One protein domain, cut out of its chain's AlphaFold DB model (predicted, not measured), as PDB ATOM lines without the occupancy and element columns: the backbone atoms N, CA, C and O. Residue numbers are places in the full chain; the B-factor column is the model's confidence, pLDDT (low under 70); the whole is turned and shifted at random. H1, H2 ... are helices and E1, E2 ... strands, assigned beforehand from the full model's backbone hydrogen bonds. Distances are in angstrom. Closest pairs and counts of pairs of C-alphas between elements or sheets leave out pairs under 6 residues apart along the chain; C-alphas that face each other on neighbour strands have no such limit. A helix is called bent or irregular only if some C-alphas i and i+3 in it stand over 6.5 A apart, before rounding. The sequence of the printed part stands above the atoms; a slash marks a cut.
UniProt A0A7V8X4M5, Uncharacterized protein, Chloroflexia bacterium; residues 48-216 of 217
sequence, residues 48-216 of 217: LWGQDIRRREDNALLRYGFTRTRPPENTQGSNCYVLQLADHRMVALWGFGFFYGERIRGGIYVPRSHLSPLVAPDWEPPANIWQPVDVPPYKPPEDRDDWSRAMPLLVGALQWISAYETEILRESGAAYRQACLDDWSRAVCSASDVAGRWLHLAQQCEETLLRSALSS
ATOM      1  N   LEU A  48      98.379 187.622 198.368       98.00
ATOM      2  CA  LEU A  48      97.615 186.577 197.696       98.00
ATOM      3  C   LEU A  48      97.324 185.384 198.614       98.00
ATOM      4  O   LEU A  48      96.160 185.041 198.793       98.00
ATOM      5  N   TRP A  49      98.323 184.844 199.320       98.12
ATOM      6  CA  TRP A  49      98.093 183.817 200.347       98.12
ATOM      7  C   TRP A  49      97.143 184.292 201.449       98.12
ATOM      8  O   TRP A  49      96.329 183.526 201.961       98.12
ATOM      9  N   GLY A  50      97.206 185.574 201.816       97.19
ATOM     10  CA  GLY A  50      96.249 186.166 202.743       97.19
ATOM     11  C   GLY A  50      94.811 186.115 202.220       97.19
ATOM     12  O   GLY A  50      93.899 185.838 203.000       97.19
ATOM     13  N   GLN A  51      94.604 186.370 200.927       97.19
ATOM     14  CA  GLN A  51      93.290 186.251 200.287       97.19
ATOM     15  C   GLN A  51      92.832 184.798 200.197       97.19
ATOM     16  O   GLN A  51      91.694 184.502 200.548       97.19
ATOM     17  N   ASP A  52      93.739 183.888 199.851       97.25
ATOM     18  CA  ASP A  52      93.486 182.447 199.796       97.25
ATOM     19  C   ASP A  52      93.036 181.885 201.155       97.25
ATOM     20  O   ASP A  52      92.183 181.001 201.226       97.25
ATOM     21  N   ILE A  53      93.555 182.439 202.255       96.31
ATOM     22  CA  ILE A  53      93.143 182.084 203.621       96.31
ATOM     23  C   ILE A  53      91.756 182.634 203.980       96.31
ATOM     24  O   ILE A  53      91.017 181.973 204.714       96.31
ATOM     25  N   ARG A  54      91.434 183.858 203.535       94.62
ATOM     26  CA  ARG A  54      90.191 184.589 203.865       94.62
ATOM     27  C   ARG A  54      89.037 184.311 202.907       94.62
ATOM     28  O   ARG A  54      87.936 184.820 203.121       94.62
ATOM     29  N   ARG A  55      89.297 183.565 201.838       88.94
ATOM     30  CA  ARG A  55      88.326 183.256 200.798       88.94
ATOM     31  C   ARG A  55      87.057 182.650 201.411       88.94
ATOM     32  O   ARG A  55      87.113 181.821 202.315       88.94
ATOM     33  N   ARG A  56      85.903 183.140 200.939       77.81
ATOM     34  CA  ARG A  56      84.584 182.863 201.535       77.81
ATOM     35  C   ARG A  56      84.123 181.427 201.327       77.81
ATOM     36  O   ARG A  56      83.494 180.880 202.223       77.81
ATOM     37  N   GLU A  57      84.385 180.868 200.146       79.62
ATOM     38  CA  GLU A  57      83.982 179.498 199.817       79.62
ATOM     39  C   GLU A  57      84.762 178.484 200.655       79.62
ATOM     40  O   GLU A  57      84.176 177.596 201.269       79.62
ATOM     41  N   ASP A  58      86.084 178.636 200.688       88.94
ATOM     42  CA  ASP A  58      87.002 177.741 201.370       88.94
ATOM     43  C   ASP A  58      88.396 178.362 201.517       88.94
ATOM     44  O   ASP A  58      88.795 179.242 200.759       88.94
ATOM     45  N   ASN A  59      89.167 177.873 202.490       94.75
ATOM     46  CA  ASN A  59      90.576 178.230 202.617       94.75
ATOM     47  C   ASN A  59      91.382 177.471 201.553       94.75
ATOM     48  O   ASN A  59      91.572 176.258 201.670       94.75
ATOM     49  N   ALA A  60      91.868 178.182 200.534       96.00
ATOM     50  CA  ALA A  60      92.493 177.550 199.375       96.00
ATOM     51  C   ALA A  60      93.819 176.848 199.717       96.00
ATOM     52  O   ALA A  60      94.124 175.826 199.110       96.00
ATOM     53  N   LEU A  61      94.562 177.299 200.741       96.81
ATOM     54  CA  LEU A  61      95.747 176.570 201.221       96.81
ATOM     55  C   LEU A  61      95.363 175.194 201.778       96.81
ATOM     56  O   LEU A  61      96.015 174.200 201.468       96.81
ATOM     57  N   LEU A  62      94.298 175.121 202.584       96.56
ATOM     58  CA  LEU A  62      93.826 173.841 203.120       96.56
ATOM     59  C   LEU A  62      93.352 172.909 202.001       96.56
ATOM     60  O   LEU A  62      93.680 171.727 202.030       96.56
ATOM     61  N   ARG A  63      92.636 173.437 200.997       95.00
ATOM     62  CA  ARG A  63      92.222 172.646 199.827       95.00
ATOM     63  C   ARG A  63      93.419 172.143 199.019       95.00
ATOM     64  O   ARG A  63      93.415 170.991 198.604       95.00
ATOM     65  N   TYR A  64      94.450 172.972 198.861       96.06
ATOM     66  CA  TYR A  64      95.701 172.600 198.195       96.06
ATOM     67  C   TYR A  64      96.481 171.499 198.946       96.06
ATOM     68  O   TYR A  64      97.382 170.885 198.383       96.06
ATOM     69  N   GLY A  65      96.137 171.225 200.210       96.69
ATOM     70  CA  GLY A  65      96.707 170.128 200.999       96.69
ATOM     71  C   GLY A  65      97.538 170.572 202.200       96.69
ATOM     72  O   GLY A  65      98.164 169.734 202.851       96.69
ATOM     73  N   PHE A  66      97.561 171.866 202.531       97.81
ATOM     74  CA  PHE A  66      98.196 172.316 203.765       97.81
ATOM     75  C   PHE A  66      97.430 171.818 204.993       97.81
ATOM     76  O   PHE A  66      96.203 171.876 205.066       97.81
ATOM     77  N   THR A  67      98.175 171.442 206.025       97.06
ATOM     78  CA  THR A  67      97.656 171.344 207.388       97.06
ATOM     79  C   THR A  67      97.863 172.677 208.099       97.06
ATOM     80  O   THR A  67      98.829 173.389 207.831       97.06
ATOM     81  N   ARG A  68      96.944 173.052 208.993       96.56
ATOM     82  CA  ARG A  68      97.044 174.297 209.764       96.56
ATOM     83  C   ARG A  68      97.224 173.994 211.238       96.56
ATOM     84  O   ARG A  68      96.317 173.446 211.861       96.56
ATOM     85  N   THR A  69      98.312 174.500 211.797       95.06
ATOM     86  CA  THR A  69      98.568 174.502 213.235       95.06
ATOM     87  C   THR A  69      98.351 175.909 213.776       95.06
ATOM     88  O   THR A  69      98.843 176.894 213.219       95.06
ATOM     89  N   ARG A  70      97.556 176.020 214.840       94.50
ATOM     90  CA  ARG A  70      97.294 177.295 215.518       94.50
ATOM     91  C   ARG A  70      98.238 177.445 216.710       94.50
ATOM     92  O   ARG A  70      98.597 176.420 217.292       94.50
ATOM     93  N   PRO A  71      98.571 178.683 217.110       93.19
ATOM     94  CA  PRO A  71      99.198 178.913 218.402       93.19
ATOM     95  C   PRO A  71      98.378 178.258 219.526       93.19
ATOM     96  O   PRO A  71      97.144 178.205 219.418       93.19
ATOM     97  N   PRO A  72      99.028 177.771 220.599       93.38
ATOM     98  CA  PRO A  72      98.333 177.312 221.792       93.38
ATOM     99  C   PRO A  72      97.379 178.378 222.336       93.38
ATOM    100  O   PRO A  72      97.559 179.578 222.108       93.38
ATOM    101  N   GLU A  73      96.372 177.948 223.093       91.94
ATOM    102  CA  GLU A  73      95.449 178.874 223.746       91.94
ATOM    103  C   GLU A  73      96.221 179.904 224.590       91.94
ATOM    104  O   GLU A  73      97.238 179.586 225.209       91.94
ATOM    105  N   ASN A  74      95.768 181.158 224.573       90.81
ATOM    106  CA  ASN A  74      96.430 182.305 225.211       90.81
ATOM    107  C   ASN A  74      97.814 182.686 224.649       90.81
ATOM    108  O   ASN A  74      98.453 183.596 225.177       90.81
ATOM    109  N   THR A  75      98.269 182.067 223.556       90.44
ATOM    110  CA  THR A  75      99.478 182.490 222.837       90.44
ATOM    111  C   THR A  75      99.092 183.392 221.670       90.44
ATOM    112  O   THR A  75      98.335 182.998 220.782       90.44
ATOM    113  N   GLN A  76      99.616 184.616 221.643       90.12
ATOM    114  CA  GLN A  76      99.502 185.468 220.458       90.12
ATOM    115  C   GLN A  76     100.418 184.939 219.354       90.12
ATOM    116  O   GLN A  76     101.562 184.579 219.622       90.12
ATOM    117  N   GLY A  77      99.957 184.934 218.106       91.88
ATOM    118  CA  GLY A  77     100.806 184.529 216.995       91.88
ATOM    119  C   GLY A  77     100.063 184.301 215.689       91.88
ATOM    120  O   GLY A  77      98.847 184.465 215.587       91.88
ATOM    121  N   SER A  78     100.831 183.926 214.675       92.06
ATOM    122  CA  SER A  78     100.336 183.536 213.365       92.06
ATOM    123  C   SER A  78     100.026 182.042 213.333       92.06
ATOM    124  O   SER A  78     100.740 181.238 213.928       92.06
ATOM    125  N   ASN A  79      98.987 181.660 212.592       94.88
ATOM    126  CA  ASN A  79      98.811 180.262 212.213       94.88
ATOM    127  C   ASN A  79      99.993 179.825 211.339       94.88
ATOM    128  O   ASN A  79     100.415 180.578 210.459       94.88
ATOM    129  N   CYS A  80     100.458 178.598 211.543       97.19
ATOM    130  CA  CYS A  80     101.408 177.943 210.659       97.19
ATOM    131  C   CYS A  80     100.640 177.039 209.692       97.19
ATOM    132  O   CYS A  80      99.811 176.234 210.122       97.19
ATOM    133  N   TYR A  81     100.896 177.178 208.395       98.12
ATOM    134  CA  TYR A  81     100.398 176.251 207.382       98.12
ATOM    135  C   TYR A  81     101.559 175.393 206.902       98.12
ATOM    136  O   TYR A  81     102.522 175.937 206.371       98.12
ATOM    137  N   VAL A  82     101.457 174.072 207.044       97.75
ATOM    138  CA  VAL A  82     102.495 173.118 206.635       97.75
ATOM    139  C   VAL A  82     102.004 172.208 205.514       97.75
ATOM    140  O   VAL A  82     100.963 171.563 205.649       97.75
ATOM    141  N   LEU A  83     102.781 172.119 204.438       97.94
ATOM    142  CA  LEU A  83     102.591 171.181 203.339       97.94
ATOM    143  C   LEU A  83     103.812 170.267 203.240       97.94
ATOM    144  O   LEU A  83     104.932 170.736 203.035       97.94
ATOM    145  N   GLN A  84     103.579 168.963 203.358       97.19
ATOM    146  CA  GLN A  84     104.577 167.944 203.049       97.19
ATOM    147  C   GLN A  84     104.523 167.651 201.547       97.19
ATOM    148  O   GLN A  84     103.459 167.377 200.995       97.19
ATOM    149  N   LEU A  85     105.671 167.744 200.888       95.06
ATOM    150  CA  LEU A  85     105.851 167.450 199.474       95.06
ATOM    151  C   LEU A  85     106.491 166.062 199.313       95.06
ATOM    152  O   LEU A  85     107.013 165.473 200.263       95.06
ATOM    153  N   ALA A  86     106.484 165.542 198.086       90.25
ATOM    154  CA  ALA A  86     107.232 164.333 197.758       90.25
ATOM    155  C   ALA A  86     108.742 164.500 198.037       90.25
ATOM    156  O   ALA A  86     109.278 165.613 198.064       90.25
ATOM    157  N   ASP A  87     109.429 163.368 198.201       89.62
ATOM    158  CA  ASP A  87     110.887 163.288 198.376       89.62
ATOM    159  C   ASP A  87     111.418 163.973 199.644       89.62
ATOM    160  O   ASP A  87     112.523 164.513 199.653       89.62
ATOM    161  N   HIS A  88     110.641 163.949 200.733       93.25
ATOM    162  CA  HIS A  88     111.013 164.572 202.011       93.25
ATOM    163  C   HIS A  88     111.345 166.065 201.871       93.25
ATOM    164  O   HIS A  88     112.350 166.560 202.393       93.25
ATOM    165  N   ARG A  89     110.489 166.767 201.127       96.81
ATOM    166  CA  ARG A  89     110.487 168.223 201.035       96.81
ATOM    167  C   ARG A  89     109.291 168.779 201.777       96.81
ATOM    168  O   ARG A  89     108.258 168.120 201.872       96.81
ATOM    169  N   MET A  90     109.399 170.008 202.255       97.69
ATOM    170  CA  MET A  90     108.274 170.655 202.912       97.69
ATOM    171  C   MET A  90     108.233 172.156 202.687       97.69
ATOM    172  O   MET A  90     109.251 172.795 202.418       97.69
ATOM    173  N   VAL A  91     107.042 172.710 202.887       98.44
ATOM    174  CA  VAL A  91     106.793 174.148 202.931       98.44
ATOM    175  C   VAL A  91     106.058 174.479 204.218       98.44
ATOM    176  O   VAL A  91     105.061 173.835 204.538       98.44
ATOM    177  N   ALA A  92     106.515 175.504 204.933       98.38
ATOM    178  CA  ALA A  92     105.764 176.096 206.034       98.38
ATOM    179  C   ALA A  92     105.539 177.591 205.784       98.38
ATOM    180  O   ALA A  92     106.462 178.300 205.394       98.38
ATOM    181  N   LEU A  93     104.315 178.073 205.996       98.44
ATOM    182  CA  LEU A  93     103.926 179.466 205.785       98.44
ATOM    183  C   LEU A  93     103.425 180.085 207.091       98.44
ATOM    184  O   LEU A  93     102.566 179.517 207.770       98.44
ATOM    185  N   TRP A  94     103.891 181.299 207.378       98.00
ATOM    186  CA  TRP A  94     103.378 182.174 208.433       98.00
ATOM    187  C   TRP A  94     103.028 183.542 207.853       98.00
ATOM    188  O   TRP A  94     103.437 183.896 206.752       98.00
ATOM    189  N   GLY A  95     102.338 184.392 208.614       95.94
ATOM    190  CA  GLY A  95     102.083 185.777 208.198       95.94
ATOM    191  C   GLY A  95     103.343 186.643 208.018       95.94
ATOM    192  O   GLY A  95     103.258 187.704 207.394       95.94
ATOM    193  N   PHE A  96     104.490 186.203 208.548       96.06
ATOM    194  CA  PHE A  96     105.752 186.951 208.608       96.06
ATOM    195  C   PHE A  96     106.914 186.329 207.816       96.06
ATOM    196  O   PHE A  96     107.989 186.926 207.761       96.06
ATOM    197  N   GLY A  97     106.721 185.175 207.179       97.75
ATOM    198  CA  GLY A  97     107.775 184.490 206.436       97.75
ATOM    199  C   GLY A  97     107.333 183.113 205.955       97.75
ATOM    200  O   GLY A  97     106.228 182.665 206.265       97.75
ATOM    201  N   PHE A  98     108.199 182.451 205.198       98.44
ATOM    202  CA  PHE A  98     108.013 181.055 204.824       98.44
ATOM    203  C   PHE A  98     109.300 180.260 205.015       98.44
ATOM    204  O   PHE A  98     110.393 180.820 205.072       98.44
ATOM    205  N   PHE A  99     109.157 178.947 205.107       98.62
ATOM    206  CA  PHE A  99     110.250 177.997 205.178       98.62
ATOM    207  C   PHE A  99     110.118 176.981 204.050       98.62
ATOM    208  O   PHE A  99     109.009 176.541 203.738       98.62
ATOM    209  N   TYR A 100     111.248 176.606 203.462       98.69
ATOM    210  CA  TYR A 100     111.346 175.520 202.497       98.69
ATOM    211  C   TYR A 100     112.476 174.588 202.909       98.69
ATOM    212  O   TYR A 100     113.602 175.040 203.125       98.69
ATOM    213  N   GLY A 101     112.177 173.298 203.019       98.06
ATOM    214  CA  GLY A 101     113.125 172.290 203.481       98.06
ATOM    215  C   GLY A 101     113.238 171.109 202.536       98.06
ATOM    216  O   GLY A 101     112.262 170.720 201.896       98.06
ATOM    217  N   GLU A 102     114.430 170.525 202.481       97.69
ATOM    218  CA  GLU A 102     114.731 169.265 201.802       97.69
ATOM    219  C   GLU A 102     115.671 168.446 202.687       97.69
ATOM    220  O   GLU A 102     116.753 168.911 203.055       97.69
ATOM    221  N   ARG A 103     115.300 167.200 202.994       95.19
ATOM    222  CA  ARG A 103     116.012 166.354 203.968       95.19
ATOM    223  C   ARG A 103     117.524 166.238 203.766       95.19
ATOM    224  O   ARG A 103     118.252 166.107 204.744       95.19
ATOM    225  N   ILE A 104     117.999 166.278 202.522       93.06
ATOM    226  CA  ILE A 104     119.427 166.148 202.195       93.06
ATOM    227  C   ILE A 104     120.182 167.479 202.360       93.06
ATOM    228  O   ILE A 104     121.388 167.475 202.594       93.06
ATOM    229  N   ARG A 105     119.499 168.624 202.233       94.31
ATOM    230  CA  ARG A 105     120.128 169.956 202.167       94.31
ATOM    231  C   ARG A 105     119.889 170.827 203.399       94.31
ATOM    232  O   ARG A 105     120.540 171.863 203.514       94.31
ATOM    233  N   GLY A 106     118.986 170.420 204.290       96.50
ATOM    234  CA  GLY A 106     118.503 171.255 205.387       96.50
ATOM    235  C   GLY A 106     117.364 172.151 204.909       96.50
ATOM    236  O   GLY A 106     116.508 171.716 204.132       96.50
ATOM    237  N   GLY A 107     117.342 173.401 205.356       97.88
ATOM    238  CA  GLY A 107     116.256 174.315 205.033       97.88
ATOM    239  C   GLY A 107     116.691 175.750 204.811       97.88
ATOM    240  O   GLY A 107     117.815 176.158 205.108       97.88
ATOM    241  N   ILE A 108     115.755 176.528 204.284       98.44
ATOM    242  CA  ILE A 108     115.838 177.980 204.260       98.44
ATOM    243  C   ILE A 108     114.587 178.575 204.889       98.44
ATOM    244  O   ILE A 108     113.468 178.122 204.647       98.44
ATOM    245  N   TYR A 109     114.783 179.640 205.650       98.50
ATOM    246  CA  TYR A 109     113.723 180.554 206.039       98.50
ATOM    247  C   TYR A 109     113.853 181.843 205.232       98.50
ATOM    248  O   TYR A 109     114.943 182.391 205.090       98.50
ATOM    249  N   VAL A 110     112.737 182.344 204.718       98.00
ATOM    250  CA  VAL A 110     112.671 183.600 203.975       98.00
ATOM    251  C   VAL A 110     111.705 184.544 204.693       98.00
ATOM    252  O   VAL A 110     110.499 184.264 204.753       98.00
ATOM    253  N   PRO A 111     112.196 185.669 205.245       97.19
ATOM    254  CA  PRO A 111     111.340 186.684 205.843       97.19
ATOM    255  C   PRO A 111     110.378 187.285 204.817       97.19
ATOM    256  O   PRO A 111     110.719 187.476 203.654       97.19
ATOM    257  N   ARG A 112     109.190 187.704 205.257       95.81
ATOM    258  CA  ARG A 112     108.215 188.382 204.384       95.81
ATOM    259  C   ARG A 112     108.747 189.667 203.743       95.81
ATOM    260  O   ARG A 112     108.281 190.057 202.677       95.81
ATOM    261  N   SER A 113     109.644 190.375 204.427       91.50
ATOM    262  CA  SER A 113     110.061 191.721 204.028       91.50
ATOM    263  C   SER A 113     111.028 191.751 202.846       91.50
ATOM    264  O   SER A 113     111.129 192.797 202.213       91.50
ATOM    265  N   HIS A 114     111.734 190.655 202.566       93.25
ATOM    266  CA  HIS A 114     112.726 190.585 201.496       93.25
ATOM    267  C   HIS A 114     113.068 189.130 201.152       93.25
ATOM    268  O   HIS A 114     113.154 188.276 202.036       93.25
ATOM    269  N   LEU A 115     113.308 188.844 199.872       92.56
ATOM    270  CA  LEU A 115     113.717 187.530 199.384       92.56
ATOM    271  C   LEU A 115     115.220 187.312 199.629       92.56
ATOM    272  O   LEU A 115     116.034 187.331 198.704       92.56
ATOM    273  N   SER A 116     115.590 187.106 200.892       92.19
ATOM    274  CA  SER A 116     116.937 186.687 201.290       92.19
ATOM    275  C   SER A 116     116.851 185.393 202.097       92.19
ATOM    276  O   SER A 116     116.320 185.424 203.208       92.19
ATOM    277  N   PRO A 117     117.346 184.257 201.569       95.56
ATOM    278  CA  PRO A 117     117.303 182.999 202.297       95.56
ATOM    279  C   PRO A 117     118.218 183.068 203.520       95.56
ATOM    280  O   PRO A 117     119.379 183.464 203.414       95.56
ATOM    281  N   LEU A 118     117.692 182.668 204.673       97.00
ATOM    282  CA  LEU A 118     118.453 182.397 205.883       97.00
ATOM    283  C   LEU A 118     118.584 180.880 206.032       97.00
ATOM    284  O   LEU A 118     117.585 180.167 205.964       97.00
ATOM    285  N   VAL A 119     119.807 180.392 206.199       97.50
ATOM    286  CA  VAL A 119     120.135 178.966 206.254       97.50
ATOM    287  C   VAL A 119     119.670 178.376 207.579       97.50
ATOM    288  O   VAL A 119     120.038 178.860 208.652       97.50
ATOM    289  N   ALA A 120     118.888 177.304 207.487       97.06
ATOM    290  CA  ALA A 120     118.498 176.467 208.605       97.06
ATOM    291  C   ALA A 120     119.235 175.118 208.524       97.06
ATOM    292  O   ALA A 120     119.320 174.535 207.437       97.06
ATOM    293  N   PRO A 121     119.780 174.614 209.646       94.19
ATOM    294  CA  PRO A 121     120.518 173.351 209.655       94.19
ATOM    295  C   PRO A 121     119.606 172.154 209.365       94.19
ATOM    296  O   PRO A 121     120.008 171.231 208.658       94.19
ATOM    297  N   ASP A 122     118.372 172.199 209.864       96.00
ATOM    298  CA  ASP A 122     117.375 171.151 209.692       96.00
ATOM    299  C   ASP A 122     116.426 171.461 208.533       96.00
ATOM    300  O   ASP A 122     116.214 172.614 208.156       96.00
ATOM    301  N   TRP A 123     115.845 170.407 207.959       96.50
ATOM    302  CA  TRP A 123     114.869 170.500 206.869       96.50
ATOM    303  C   TRP A 123     113.428 170.671 207.358       96.50
ATOM    304  O   TRP A 123     112.536 170.869 206.540       96.50
ATOM    305  N   GLU A 124     113.200 170.610 208.669       96.25
ATOM    306  CA  GLU A 124     111.925 170.938 209.298       96.25
ATOM    307  C   GLU A 124     112.115 172.147 210.218       96.25
ATOM    308  O   GLU A 124     113.097 172.200 210.965       96.25
ATOM    309  N   PRO A 125     111.205 173.133 210.199       95.06
ATOM    310  CA  PRO A 125     111.248 174.210 211.169       95.06
ATOM    311  C   PRO A 125     110.783 173.697 212.544       95.06
ATOM    312  O   PRO A 125     109.925 172.811 212.615       95.06
ATOM    313  N   PRO A 126     111.263 174.289 213.651       93.94
ATOM    314  CA  PRO A 126     110.706 174.034 214.975       93.94
ATOM    315  C   PRO A 126     109.180 174.200 215.016       93.94
ATOM    316  O   PRO A 126     108.623 175.154 214.469       93.94
ATOM    317  N   ALA A 127     108.497 173.287 215.709       90.88
ATOM    318  CA  ALA A 127     107.031 173.247 215.760       90.88
ATOM    319  C   ALA A 127     106.390 174.430 216.517       90.88
ATOM    320  O   ALA A 127     105.179 174.626 216.445       90.88
ATOM    321  N   ASN A 128     107.181 175.201 217.262       92.50
ATOM    322  CA  ASN A 128     106.740 176.253 218.179       92.50
ATOM    323  C   ASN A 128     107.004 177.680 217.663       92.50
ATOM    324  O   ASN A 128     107.151 178.596 218.467       92.50
ATOM    325  N   ILE A 129     107.064 177.874 216.344       96.44
ATOM    326  CA  ILE A 129     107.222 179.200 215.735       96.44
ATOM    327  C   ILE A 129     105.843 179.848 215.548       96.44
ATOM    328  O   ILE A 129     105.109 179.500 214.616       96.44
ATOM    329  N   TRP A 130     105.499 180.816 216.402       96.31
ATOM    330  CA  TRP A 130     104.221 181.544 216.353       96.31
ATOM    331  C   TRP A 130     104.397 183.026 216.026       96.31
ATOM    332  O   TRP A 130     103.487 183.659 215.484       96.31
ATOM    333  N   GLN A 131     105.564 183.584 216.319       96.31
ATOM    334  CA  GLN A 131     105.930 184.977 216.113       96.31
ATOM    335  C   GLN A 131     107.309 185.087 215.444       96.31
ATOM    336  O   GLN A 131     108.098 184.146 215.503       96.31
ATOM    337  N   PRO A 132     107.658 186.250 214.859       95.38
ATOM    338  CA  PRO A 132     108.990 186.461 214.289       95.38
ATOM    339  C   PRO A 132     110.137 186.224 215.281       95.38
ATOM    340  O   PRO A 132     111.199 185.771 214.875       95.38
ATOM    341  N   VAL A 133     109.922 186.519 216.568       95.19
ATOM    342  CA  VAL A 133     110.912 186.311 217.639       95.19
ATOM    343  C   VAL A 133     111.141 184.830 217.967       95.19
ATOM    344  O   VAL A 133     112.193 184.489 218.498       95.19
ATOM    345  N   ASP A 134     110.201 183.950 217.609       96.19
ATOM    346  CA  ASP A 134     110.332 182.504 217.817       96.19
ATOM    347  C   ASP A 134     111.167 181.836 216.715       96.19
ATOM    348  O   ASP A 134     111.575 180.682 216.857       96.19
ATOM    349  N   VAL A 135     111.408 182.531 215.595       96.25
ATOM    350  CA  VAL A 135     112.256 182.018 214.515       96.25
ATOM    351  C   VAL A 135     113.686 181.893 215.053       96.25
ATOM    352  O   VAL A 135     114.223 182.883 215.557       96.25
ATOM    353  N   PRO A 136     114.334 180.716 214.942       96.44
ATOM    354  CA  PRO A 136     115.726 180.569 215.342       96.44
ATOM    355  C   PRO A 136     116.626 181.594 214.638       96.44
ATOM    356  O   PRO A 136     116.275 182.075 213.557       96.44
ATOM    357  N   PRO A 137     117.804 181.920 215.196       95.62
ATOM    358  CA  PRO A 137     118.712 182.921 214.640       95.62
ATOM    359  C   PRO A 137     119.450 182.395 213.393       95.62
ATOM    360  O   PRO A 137     120.679 182.324 213.359       95.62
ATOM    361  N   TYR A 138     118.694 181.999 212.368       96.44
ATOM    362  CA  TYR A 138     119.196 181.621 211.056       96.44
ATOM    363  C   TYR A 138     119.955 182.786 210.435       96.44
ATOM    364  O   TYR A 138     119.620 183.957 210.635       96.44
ATOM    365  N   LYS A 139     120.973 182.458 209.648       95.00
ATOM    366  CA  LYS A 139     121.875 183.448 209.072       95.00
ATOM    367  C   LYS A 139     121.841 183.414 207.551       95.00
ATOM    368  O   LYS A 139     121.582 182.355 206.983       95.00
ATOM    369  N   PRO A 140     122.113 184.539 206.872       94.94
ATOM    370  CA  PRO A 140     122.389 184.509 205.441       94.94
ATOM    371  C   PRO A 140     123.558 183.556 205.142       94.94
ATOM    372  O   PRO A 140     124.399 183.379 206.021       94.94
ATOM    373  N   PRO A 141     123.652 182.988 203.928       93.94
ATOM    374  CA  PRO A 141     124.815 182.205 203.530       93.94
ATOM    375  C   PRO A 141     126.118 182.984 203.752       93.94
ATOM    376  O   PRO A 141     126.304 184.051 203.161       93.94
ATOM    377  N   GLU A 142     127.002 182.476 204.612       91.62
ATOM    378  CA  GLU A 142     128.259 183.162 204.958       91.62
ATOM    379  C   GLU A 142     129.410 182.715 204.041       91.62
ATOM    380  O   GLU A 142     130.328 183.489 203.759       91.62
ATOM    381  N   ASP A 143     129.333 181.486 203.525       90.12
ATOM    382  CA  ASP A 143     130.352 180.886 202.675       90.12
ATOM    383  C   ASP A 143     129.786 180.186 201.422       90.12
ATOM    384  O   ASP A 143     128.594 180.226 201.097       90.12
ATOM    385  N   ARG A 144     130.692 179.562 200.662       87.81
ATOM    386  CA  ARG A 144     130.359 178.845 199.429       87.81
ATOM    387  C   ARG A 144     129.485 177.626 199.691       87.81
ATOM    388  O   ARG A 144     128.622 177.333 198.862       87.81
ATOM    389  N   ASP A 145     129.745 176.903 200.769       89.88
ATOM    390  CA  ASP A 145     129.040 175.666 201.062       89.88
ATOM    391  C   ASP A 145     127.606 176.008 201.453       89.88
ATOM    392  O   ASP A 145     126.677 175.445 200.871       89.88
ATOM    393  N   ASP A 146     127.415 177.010 202.312       93.25
ATOM    394  CA  ASP A 146     126.108 177.591 202.617       93.25
ATOM    395  C   ASP A 146     125.380 178.027 201.347       93.25
ATOM    396  O   ASP A 146     124.228 177.649 201.127       93.25
ATOM    397  N   TRP A 147     126.052 178.782 200.474       92.56
ATOM    398  CA  TRP A 147     125.461 179.265 199.227       92.56
ATOM    399  C   TRP A 147     125.027 178.114 198.314       92.56
ATOM    400  O   TRP A 147     123.929 178.133 197.754       92.56
ATOM    401  N   SER A 148     125.862 177.079 198.197       90.69
ATOM    402  CA  SER A 148     125.584 175.891 197.384       90.69
ATOM    403  C   SER A 148     124.446 175.025 197.935       90.69
ATOM    404  O   SER A 148     123.791 174.322 197.162       90.69
ATOM    405  N   ARG A 149     124.177 175.089 199.248       92.94
ATOM    406  CA  ARG A 149     123.018 174.446 199.883       92.94
ATOM    407  C   ARG A 149     121.757 175.298 199.752       92.94
ATOM    408  O   ARG A 149     120.721 174.781 199.343       92.94
ATOM    409  N   ALA A 150     121.853 176.596 200.036       95.81
ATOM    410  CA  ALA A 150     120.719 177.516 200.088       95.81
ATOM    411  C   ALA A 150     120.112 177.812 198.712       95.81
ATOM    412  O   ALA A 150     118.894 177.909 198.588       95.81
ATOM    413  N   MET A 151     120.933 177.955 197.669       95.62
ATOM    414  CA  MET A 151     120.437 178.357 196.350       95.62
ATOM    415  C   MET A 151     119.523 177.318 195.687       95.62
ATOM    416  O   MET A 151     118.457 177.716 195.221       95.62
ATOM    417  N   PRO A 152     119.847 176.010 195.667       96.00
ATOM    418  CA  PRO A 152     118.906 174.991 195.204       96.00
ATOM    419  C   PRO A 152     117.590 174.979 195.990       96.00
ATOM    420  O   PRO A 152     116.530 174.839 195.385       96.00
ATOM    421  N   LEU A 153     117.638 175.189 197.313       97.75
ATOM    422  CA  LEU A 153     116.434 175.283 198.148       97.75
ATOM    423  C   LEU A 153     115.592 176.507 197.781       97.75
ATOM    424  O   LEU A 153     114.373 176.405 197.679       97.75
ATOM    425  N   LEU A 154     116.235 177.651 197.524       97.88
ATOM    426  CA  LEU A 154     115.546 178.852 197.065       97.88
ATOM    427  C   LEU A 154     114.891 178.608 195.706       97.88
ATOM    428  O   LEU A 154     113.703 178.868 195.564       97.88
ATOM    429  N   VAL A 155     115.619 178.054 194.732       97.94
ATOM    430  CA  VAL A 155     115.067 177.698 193.414       97.94
ATOM    431  C   VAL A 155     113.853 176.775 193.562       97.94
ATOM    432  O   VAL A 155     112.805 177.064 192.986       97.94
ATOM    433  N   GLY A 156     113.955 175.726 194.386       97.81
ATOM    434  CA  GLY A 156     112.849 174.808 194.668       97.81
ATOM    435  C   GLY A 156     111.644 175.498 195.313       97.81
ATOM    436  O   GLY A 156     110.505 175.241 194.920       97.81
ATOM    437  N   ALA A 157     111.876 176.430 196.240       98.38
ATOM    438  CA  ALA A 157     110.817 177.237 196.833       98.38
ATOM    439  C   ALA A 157     110.110 178.111 195.789       98.38
ATOM    440  O   ALA A 157     108.886 178.119 195.723       98.38
ATOM    441  N   LEU A 158     110.862 178.808 194.933       98.62
ATOM    442  CA  LEU A 158     110.300 179.672 193.892       98.62
ATOM    443  C   LEU A 158     109.496 178.876 192.850       98.62
ATOM    444  O   LEU A 158     108.413 179.297 192.443       98.62
ATOM    445  N   GLN A 159     109.993 177.699 192.459       98.50
ATOM    446  CA  GLN A 159     109.270 176.763 191.594       98.50
ATOM    447  C   GLN A 159     107.981 176.269 192.255       98.50
ATOM    448  O   GLN A 159     106.942 176.208 191.600       98.50
ATOM    449  N   TRP A 160     108.018 175.964 193.555       98.44
ATOM    450  CA  TRP A 160     106.821 175.584 194.301       98.44
ATOM    451  C   TRP A 160     105.782 176.713 194.331       98.44
ATOM    452  O   TRP A 160     104.609 176.448 194.074       98.44
ATOM    453  N   ILE A 161     106.191 177.968 194.565       98.62
ATOM    454  CA  ILE A 161     105.267 179.116 194.528       98.62
ATOM    455  C   ILE A 161     104.631 179.238 193.134       98.62
ATOM    456  O   ILE A 161     103.418 179.404 193.020       98.62
ATOM    457  N   SER A 162     105.425 179.105 192.068       98.69
ATOM    458  CA  SER A 162     104.921 179.118 190.689       98.69
ATOM    459  C   SER A 162     103.887 178.012 190.426       98.69
ATOM    460  O   SER A 162     102.836 178.270 189.831       98.69
ATOM    461  N   ALA A 163     104.150 176.793 190.904       98.31
ATOM    462  CA  ALA A 163     103.235 175.663 190.766       98.31
ATOM    463  C   ALA A 163     101.934 175.879 191.556       98.31
ATOM    464  O   ALA A 163     100.852 175.647 191.020       98.31
ATOM    465  N   TYR A 164     102.029 176.393 192.785       98.50
ATOM    466  CA  TYR A 164     100.868 176.759 193.594       98.50
ATOM    467  C   TYR A 164      99.982 177.788 192.879       98.50
ATOM    468  O   TYR A 164      98.779 177.587 192.742       98.50
ATOM    469  N   GLU A 165     100.570 178.868 192.362       98.56
ATOM    470  CA  GLU A 165      99.826 179.910 191.646       98.56
ATOM    471  C   GLU A 165      99.173 179.384 190.363       98.56
ATOM    472  O   GLU A 165      98.036 179.740 190.051       98.56
ATOM    473  N   THR A 166      99.863 178.492 189.646       98.38
ATOM    474  CA  THR A 166      99.301 177.789 188.482       98.38
ATOM    475  C   THR A 166      98.052 176.999 188.868       98.38
ATOM    476  O   THR A 166      97.035 177.068 188.177       98.38
ATOM    477  N   GLU A 167      98.104 176.287 189.992       97.75
ATOM    478  CA  GLU A 167      96.981 175.490 190.470       97.75
ATOM    479  C   GLU A 167      95.811 176.361 190.929       97.75
ATOM    480  O   GLU A 167      94.665 176.085 190.572       97.75
ATOM    481  N   ILE A 168      96.067 177.466 191.635       96.88
ATOM    482  CA  ILE A 168      94.982 178.379 192.011       96.88
ATOM    483  C   ILE A 168      94.315 178.986 190.775       96.88
ATOM    484  O   ILE A 168      93.084 179.078 190.735       96.88
ATOM    485  N   LEU A 169      95.081 179.361 189.747       96.19
ATOM    486  CA  LEU A 169      94.510 179.820 188.478       96.19
ATOM    487  C   LEU A 169      93.655 178.736 187.813       96.19
ATOM    488  O   LEU A 169      92.588 179.051 187.288       96.19
ATOM    489  N   ARG A 170      94.091 177.471 187.862       96.62
ATOM    490  CA  ARG A 170      93.348 176.326 187.319       96.62
ATOM    491  C   ARG A 170      92.041 176.073 188.072       96.62
ATOM    492  O   ARG A 170      91.018 175.822 187.442       96.62
ATOM    493  N   GLU A 171      92.067 176.121 189.401       94.50
ATOM    494  CA  GLU A 171      90.918 175.768 190.244       94.50
ATOM    495  C   GLU A 171      89.930 176.916 190.453       94.50
ATOM    496  O   GLU A 171      88.721 176.699 190.495       94.50
ATOM    497  N   SER A 172      90.439 178.133 190.639       93.44
ATOM    498  CA  SER A 172      89.641 179.302 191.039       93.44
ATOM    499  C   SER A 172      89.480 180.318 189.905       93.44
ATOM    500  O   SER A 172      88.663 181.233 190.002       93.44
ATOM    501  N   GLY A 173      90.230 180.151 188.812       93.38
ATOM    502  CA  GLY A 173      90.166 180.998 187.629       93.38
ATOM    503  C   GLY A 173      90.956 182.303 187.755       93.38
ATOM    504  O   GLY A 173      91.183 182.846 188.838       93.38
ATOM    505  N   ALA A 174      91.331 182.859 186.601       94.69
ATOM    506  CA  ALA A 174      92.038 184.136 186.524       94.69
ATOM    507  C   ALA A 174      91.221 185.310 187.093       94.69
ATOM    508  O   ALA A 174      91.798 186.221 187.677       94.69
ATOM    509  N   ALA A 175      89.888 185.271 186.981       95.62
ATOM    510  CA  ALA A 175      89.011 186.323 187.497       95.62
ATOM    511  C   ALA A 175      89.106 186.470 189.025       95.62
ATOM    512  O   ALA A 175      89.208 187.587 189.524       95.62
ATOM    513  N   TYR A 176      89.146 185.355 189.765       95.62
ATOM    514  CA  TYR A 176      89.343 185.376 191.217       95.62
ATOM    515  C   TYR A 176      90.675 186.032 191.588       95.62
ATOM    516  O   TYR A 176      90.742 186.920 192.440       95.62
ATOM    517  N   ARG A 177      91.748 185.597 190.924       97.00
ATOM    518  CA  ARG A 177      93.094 186.089 191.200       97.00
ATOM    519  C   ARG A 177      93.240 187.564 190.826       97.00
ATOM    520  O   ARG A 177      93.880 188.305 191.565       97.00
ATOM    521  N   GLN A 178      92.601 188.000 189.740       97.31
ATOM    522  CA  GLN A 178      92.585 189.402 189.340       97.31
ATOM    523  C   GLN A 178      91.823 190.258 190.355       97.31
ATOM    524  O   GLN A 178      92.370 191.256 190.798       97.31
ATOM    525  N   ALA A 179      90.656 189.814 190.832       96.19
ATOM    526  CA  ALA A 179      89.924 190.521 191.886       96.19
ATOM    527  C   ALA A 179      90.762 190.679 193.170       96.19
ATOM    528  O   ALA A 179      90.792 191.749 193.770       96.19
ATOM    529  N   CYS A 180      91.522 189.647 193.555       96.69
ATOM    530  CA  CYS A 180      92.449 189.738 194.687       96.69
ATOM    531  C   CYS A 180      93.537 190.804 194.479       96.69
ATOM    532  O   CYS A 180      93.973 191.422 195.450       96.69
ATOM    533  N   LEU A 181      94.020 190.977 193.247       97.12
ATOM    534  CA  LEU A 181      95.046 191.963 192.902       97.12
ATOM    535  C   LEU A 181      94.471 193.374 192.765       97.12
ATOM    536  O   LEU A 181      95.138 194.322 193.167       97.12
ATOM    537  N   ASP A 182      93.247 193.515 192.262       96.06
ATOM    538  CA  ASP A 182      92.558 194.804 192.136       96.06
ATOM    539  C   ASP A 182      92.302 195.437 193.516       96.06
ATOM    540  O   ASP A 182      92.431 196.650 193.683       96.06
ATOM    541  N   ASP A 183      92.067 194.606 194.537       93.62
ATOM    542  CA  ASP A 183      91.969 195.020 195.942       93.62
ATOM    543  C   ASP A 183      93.321 195.457 196.555       93.62
ATOM    544  O   ASP A 183      93.393 195.820 197.735       93.62
ATOM    545  N   TRP A 184      94.418 195.420 195.789       94.00
ATOM    546  CA  TRP A 184      95.765 195.712 196.269       94.00
ATOM    547  C   TRP A 184      96.548 196.655 195.355       94.00
ATOM    548  O   TRP A 184      97.148 196.270 194.355       94.00
ATOM    549  N   SER A 185      96.679 197.907 195.793       89.94
ATOM    550  CA  SER A 185      97.325 198.994 195.040       89.94
ATOM    551  C   SER A 185      98.816 198.806 194.718       89.94
ATOM    552  O   SER A 185      99.402 199.640 194.031       89.94
ATOM    553  N   ARG A 186      99.457 197.750 195.228       92.44
ATOM    554  CA  ARG A 186     100.893 197.471 195.058       92.44
ATOM    555  C   ARG A 186     101.169 196.263 194.156       92.44
ATOM    556  O   ARG A 186     102.288 195.750 194.181       92.44
ATOM    557  N   ALA A 187     100.176 195.814 193.387       93.38
ATOM    558  CA  ALA A 187     100.346 194.742 192.415       93.38
ATOM    559  C   ALA A 187     101.481 195.058 191.423       93.38
ATOM    560  O   ALA A 187     101.549 196.145 190.853       93.38
ATOM    561  N   VAL A 188     102.382 194.096 191.222       95.81
ATOM    562  CA  VAL A 188     103.539 194.209 190.317       95.81
ATOM    563  C   VAL A 188     103.391 193.402 189.032       95.81
ATOM    564  O   VAL A 188     104.196 193.556 188.109       95.81
ATOM    565  N   CYS A 189     102.388 192.527 188.966       95.94
ATOM    566  CA  CYS A 189     102.023 191.781 187.767       95.94
ATOM    567  C   CYS A 189     100.553 191.353 187.804       95.94
ATOM    568  O   CYS A 189      99.942 191.334 188.874       95.94
ATOM    569  N   SER A 190     100.004 191.040 186.628       95.81
ATOM    570  CA  SER A 190      98.615 190.608 186.469       95.81
ATOM    571  C   SER A 190      98.400 189.181 186.975       95.81
ATOM    572  O   SER A 190      99.360 188.432 187.171       95.81
ATOM    573  N   ALA A 191      97.136 188.781 187.132       95.94
ATOM    574  CA  ALA A 191      96.777 187.433 187.565       95.94
ATOM    575  C   ALA A 191      97.401 186.324 186.704       95.94
ATOM    576  O   ALA A 191      97.894 185.340 187.250       95.94
ATOM    577  N   SER A 192      97.417 186.483 185.377       95.12
ATOM    578  CA  SER A 192      97.972 185.481 184.457       95.12
ATOM    579  C   SER A 192      99.496 185.388 184.506       95.12
ATOM    580  O   SER A 192     100.057 184.368 184.112       95.12
ATOM    581  N   ASP A 193     100.172 186.426 185.001       97.31
ATOM    582  CA  ASP A 193     101.632 186.507 184.979       97.31
ATOM    583  C   ASP A 193     102.283 185.994 186.266       97.31
ATOM    584  O   ASP A 193     103.473 185.676 186.245       97.31
ATOM    585  N   VAL A 194     101.546 185.915 187.384       97.62
ATOM    586  CA  VAL A 194     102.120 185.633 188.716       97.62
ATOM    587  C   VAL A 194     102.960 184.355 188.712       97.62
ATOM    588  O   VAL A 194     104.137 184.382 189.080       97.62
ATOM    589  N   ALA A 195     102.387 183.246 188.234       98.31
ATOM    590  CA  ALA A 195     103.078 181.962 188.163       98.31
ATOM    591  C   ALA A 195     104.331 182.033 187.275       98.31
ATOM    592  O   ALA A 195     105.409 181.577 187.673       98.31
ATOM    593  N   GLY A 196     104.216 182.654 186.096       98.31
ATOM    594  CA  GLY A 196     105.322 182.812 185.152       98.31
ATOM    595  C   GLY A 196     106.458 183.675 185.704       98.31
ATOM    596  O   GLY A 196     107.627 183.364 185.489       98.31
ATOM    597  N   ARG A 197     106.141 184.719 186.479       98.19
ATOM    598  CA  ARG A 197     107.151 185.569 187.123       98.19
ATOM    599  C   ARG A 197     107.948 184.832 188.190       98.19
ATOM    600  O   ARG A 197     109.163 185.011 188.250       98.19
ATOM    601  N   TRP A 198     107.298 183.983 188.983       98.50
ATOM    602  CA  TRP A 198     108.001 183.133 189.944       98.50
ATOM    603  C   TRP A 198     108.906 182.111 189.259       98.50
ATOM    604  O   TRP A 198     110.062 181.959 189.657       98.50
ATOM    605  N   LEU A 199     108.423 181.470 188.189       98.62
ATOM    606  CA  LEU A 199     109.229 180.527 187.412       98.62
ATOM    607  C   LEU A 199     110.444 181.211 186.779       98.62
ATOM    608  O   LEU A 199     111.555 180.692 186.856       98.62
ATOM    609  N   HIS A 200     110.248 182.394 186.197       97.94
ATOM    610  CA  HIS A 200     111.337 183.165 185.612       97.94
ATOM    611  C   HIS A 200     112.389 183.548 186.660       97.94
ATOM    612  O   HIS A 200     113.583 183.378 186.430       97.94
ATOM    613  N   LEU A 201     111.966 183.998 187.846       97.62
ATOM    614  CA  LEU A 201     112.892 184.308 188.935       97.62
ATOM    615  C   LEU A 201     113.672 183.066 189.401       97.62
ATOM    616  O   LEU A 201     114.867 183.166 189.686       97.62
ATOM    617  N   ALA A 202     113.027 181.896 189.441       98.06
ATOM    618  CA  ALA A 202     113.695 180.633 189.751       98.06
ATOM    619  C   ALA A 202     114.799 180.308 188.731       98.06
ATOM    620  O   ALA A 202     115.923 179.998 189.126       98.06
ATOM    621  N   GLN A 203     114.513 180.467 187.434       97.50
ATOM    622  CA  GLN A 203     115.489 180.275 186.352       97.50
ATOM    623  C   GLN A 203     116.673 181.245 186.478       97.50
ATOM    624  O   GLN A 203     117.828 180.839 186.387       97.50
ATOM    625  N   GLN A 204     116.410 182.519 186.781       95.69
ATOM    626  CA  GLN A 204     117.469 183.510 187.004       95.69
ATOM    627  C   GLN A 204     118.364 183.162 188.211       95.69
ATOM    628  O   GLN A 204     119.582 183.380 188.179       95.69
ATOM    629  N   CYS A 205     117.782 182.612 189.280       94.38
ATOM    630  CA  CYS A 205     118.529 182.127 190.443       94.38
ATOM    631  C   CYS A 205     119.409 180.917 190.088       94.38
ATOM    632  O   CYS A 205     120.572 180.862 190.492       94.38
ATOM    633  N   GLU A 206     118.885 179.981 189.299       94.38
ATOM    634  CA  GLU A 206     119.616 178.806 188.820       94.38
ATOM    635  C   GLU A 206     120.800 179.194 187.918       94.38
ATOM    636  O   GLU A 206     121.929 178.751 188.140       94.38
ATOM    637  N   GLU A 207     120.597 180.113 186.971       92.12
ATOM    638  CA  GLU A 207     121.679 180.657 186.143       92.12
ATOM    639  C   GLU A 207     122.770 181.334 186.983       92.12
ATOM    640  O   GLU A 207     123.965 181.183 186.710       92.12
ATOM    641  N   THR A 208     122.374 182.070 188.027       88.06
ATOM    642  CA  THR A 208     123.310 182.718 188.958       88.06
ATOM    643  C   THR A 208     124.159 181.677 189.688       88.06
ATOM    644  O   THR A 208     125.381 181.833 189.791       88.06
ATOM    645  N   LEU A 209     123.542 180.582 190.142       87.12
ATOM    646  CA  LEU A 209     124.241 179.469 190.778       87.12
ATOM    647  C   LEU A 209     125.253 178.826 189.819       87.12
ATOM    648  O   LEU A 209     126.426 178.689 190.178       87.12
ATOM    649  N   LEU A 210     124.846 178.512 188.586       86.38
ATOM    650  CA  LEU A 210     125.720 177.909 187.573       86.38
ATOM    651  C   LEU A 210     126.923 178.799 187.236       86.38
ATOM    652  O   LEU A 210     128.062 178.326 187.219       86.38
ATOM    653  N   ARG A 211     126.706 180.106 187.042       85.19
ATOM    654  CA  ARG A 211     127.797 181.069 186.807       85.19
ATOM    655  C   ARG A 211     128.772 181.109 187.982       85.19
ATOM    656  O   ARG A 211     129.983 181.092 187.771       85.19
ATOM    657  N   SER A 212     128.263 181.096 189.217       79.88
ATOM    658  CA  SER A 212     129.108 181.095 190.418       79.88
ATOM    659  C   SER A 212     129.979 179.834 190.534       79.88
ATOM    660  O   SER A 212     131.133 179.917 190.971       79.88
ATOM    661  N   ALA A 213     129.471 178.680 190.088       78.94
ATOM    662  CA  ALA A 213     130.210 177.421 190.054       78.94
ATOM    663  C   ALA A 213     131.315 177.426 188.982       78.94
ATOM    664  O   ALA A 213     132.423 176.956 189.247       78.94
ATOM    665  N   LEU A 214     131.047 178.004 187.806       76.12
ATOM    666  CA  LEU A 214     132.007 178.098 186.699       76.12
ATOM    667  C   LEU A 214     133.137 179.098 186.971       76.12
ATOM    668  O   LEU A 214     134.288 178.795 186.686       76.12
ATOM    669  N   SER A 215     132.854 180.248 187.593       69.50
ATOM    670  CA  SER A 215     133.877 181.244 187.978       69.50
ATOM    671  C   SER A 215     134.731 180.833 189.189       69.50
ATOM    672  O   SER A 215     135.337 181.678 189.849       69.50
ATOM    673  N   SER A 216     134.702 179.558 189.567       57.97
ATOM    674  CA  SER A 216     135.403 179.007 190.731       57.97
ATOM    675  C   SER A 216     136.365 177.873 190.377       57.97
ATOM    676  O   SER A 216     136.915 177.261 191.289       57.97
TER     677      SER A 216
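What this domain is: This is residues 48 to 216 of the 217 residues of an uncharacterized protein of Chloroflexia bacterium (UniProt A0A7V8X4M5). A twisted sheet of six strands has one face covered by a long helical arm, H3a, which crosses the strands; a second long helix, H4, packs on H3a and runs back beside it, farther from the sheet. The long link of residues 121 to 143 passes over the sheet's other face, and H1, H2 and the short arm H3b gather near the E1 end. The 169 printed residues include four named helices and six strands, in the order H1 H2 E1 E2 E3 E4 E5 E6 H3 H4, of mixed class. The sheet, E1 - E2 - E3 - E4 - E5 - E6, is antiparallel throughout. The whole is compact, with a radius of gyration of the C-alphas of 16.5 A and spans of 50 by 41 by 31 A.

How they stand to each other: E1 (67 to 69), E2 (80 to 85), E3 (89 to 94), E4 (97 to 102), E5 (106 to 111) and E6 (118 to 120) form a meander, each strand the antiparallel neighbour and hairpin partner of the one before. Within hydrogen-bond range are N 67 and O 82 at 2.8 A, N 83 and O 91 at 2.9 A, N 92 and O 99 at 3.0 A, N 100 and O 108 at 2.9 A, and N 109 and O 118 at 2.9 A. H3, residues 144 to 182, was assigned as one helix by its hydrogen bonds but is bent: C-alphas 171 and 174 are 9.2 A apart, and its arms H3a (144 to 171) and H3b (174 to 182) stand at a steep tilt of 67 degrees. H3a on one face of the sheet makes two layers, helix on strands, at a height over the sheet of 8.7 A. It runs across the strands, at 69 degrees to E4 on the local plane, over E4 and E5 and only just not over E3 and E6, on each of which 2 of its C-alphas fall. The closest C-alphas of E4 and H3a, Tyr 100 and Ala 157, are 5.9 A apart. H4, residues 194 to 214, touches H3a at a shallow tilt of 18 degrees, opposite ways, with C-alphas of Ser 162 and Ala 195 closest at 4.2 A; it is not on the sheet. H1 (48 to 54) touches H3b, about perpendicular at 82 degrees, with C-alphas of Gln 51 and Cys 180 closest at 6.7 A. H2 (60 to 64) touches H1, with C-alphas of Asp 52 and Ala 60 closest at 5.0 A, and only grazes the sheet. Every O i to N i+4 pair is within hydrogen-bond range in H1, H2, H3b and H4; in H3a, 22 of 24 are.

Where its parts are: H3a spans 40.6 A from C-alpha 144 at (130.359, 178.845, 199.429), and H4 30.9 A, ending with C-alpha 214 at (132.007, 178.098, 186.699). E4 measures 17.4 A and E3 17.3 A. H1 begins with C-alpha 48 at (97.615, 186.577, 197.696).

The domain as a whole: The C-alphas of Asn 74 and Ser 215, the two farthest apart, are 52.8 A apart. The printed part has no cut. The links E6 to H3 and H3 to H4 are long, with 23 and 11 residues. Mean pLDDT of the printed part is 94.5; residues 215 to 216 are under 70.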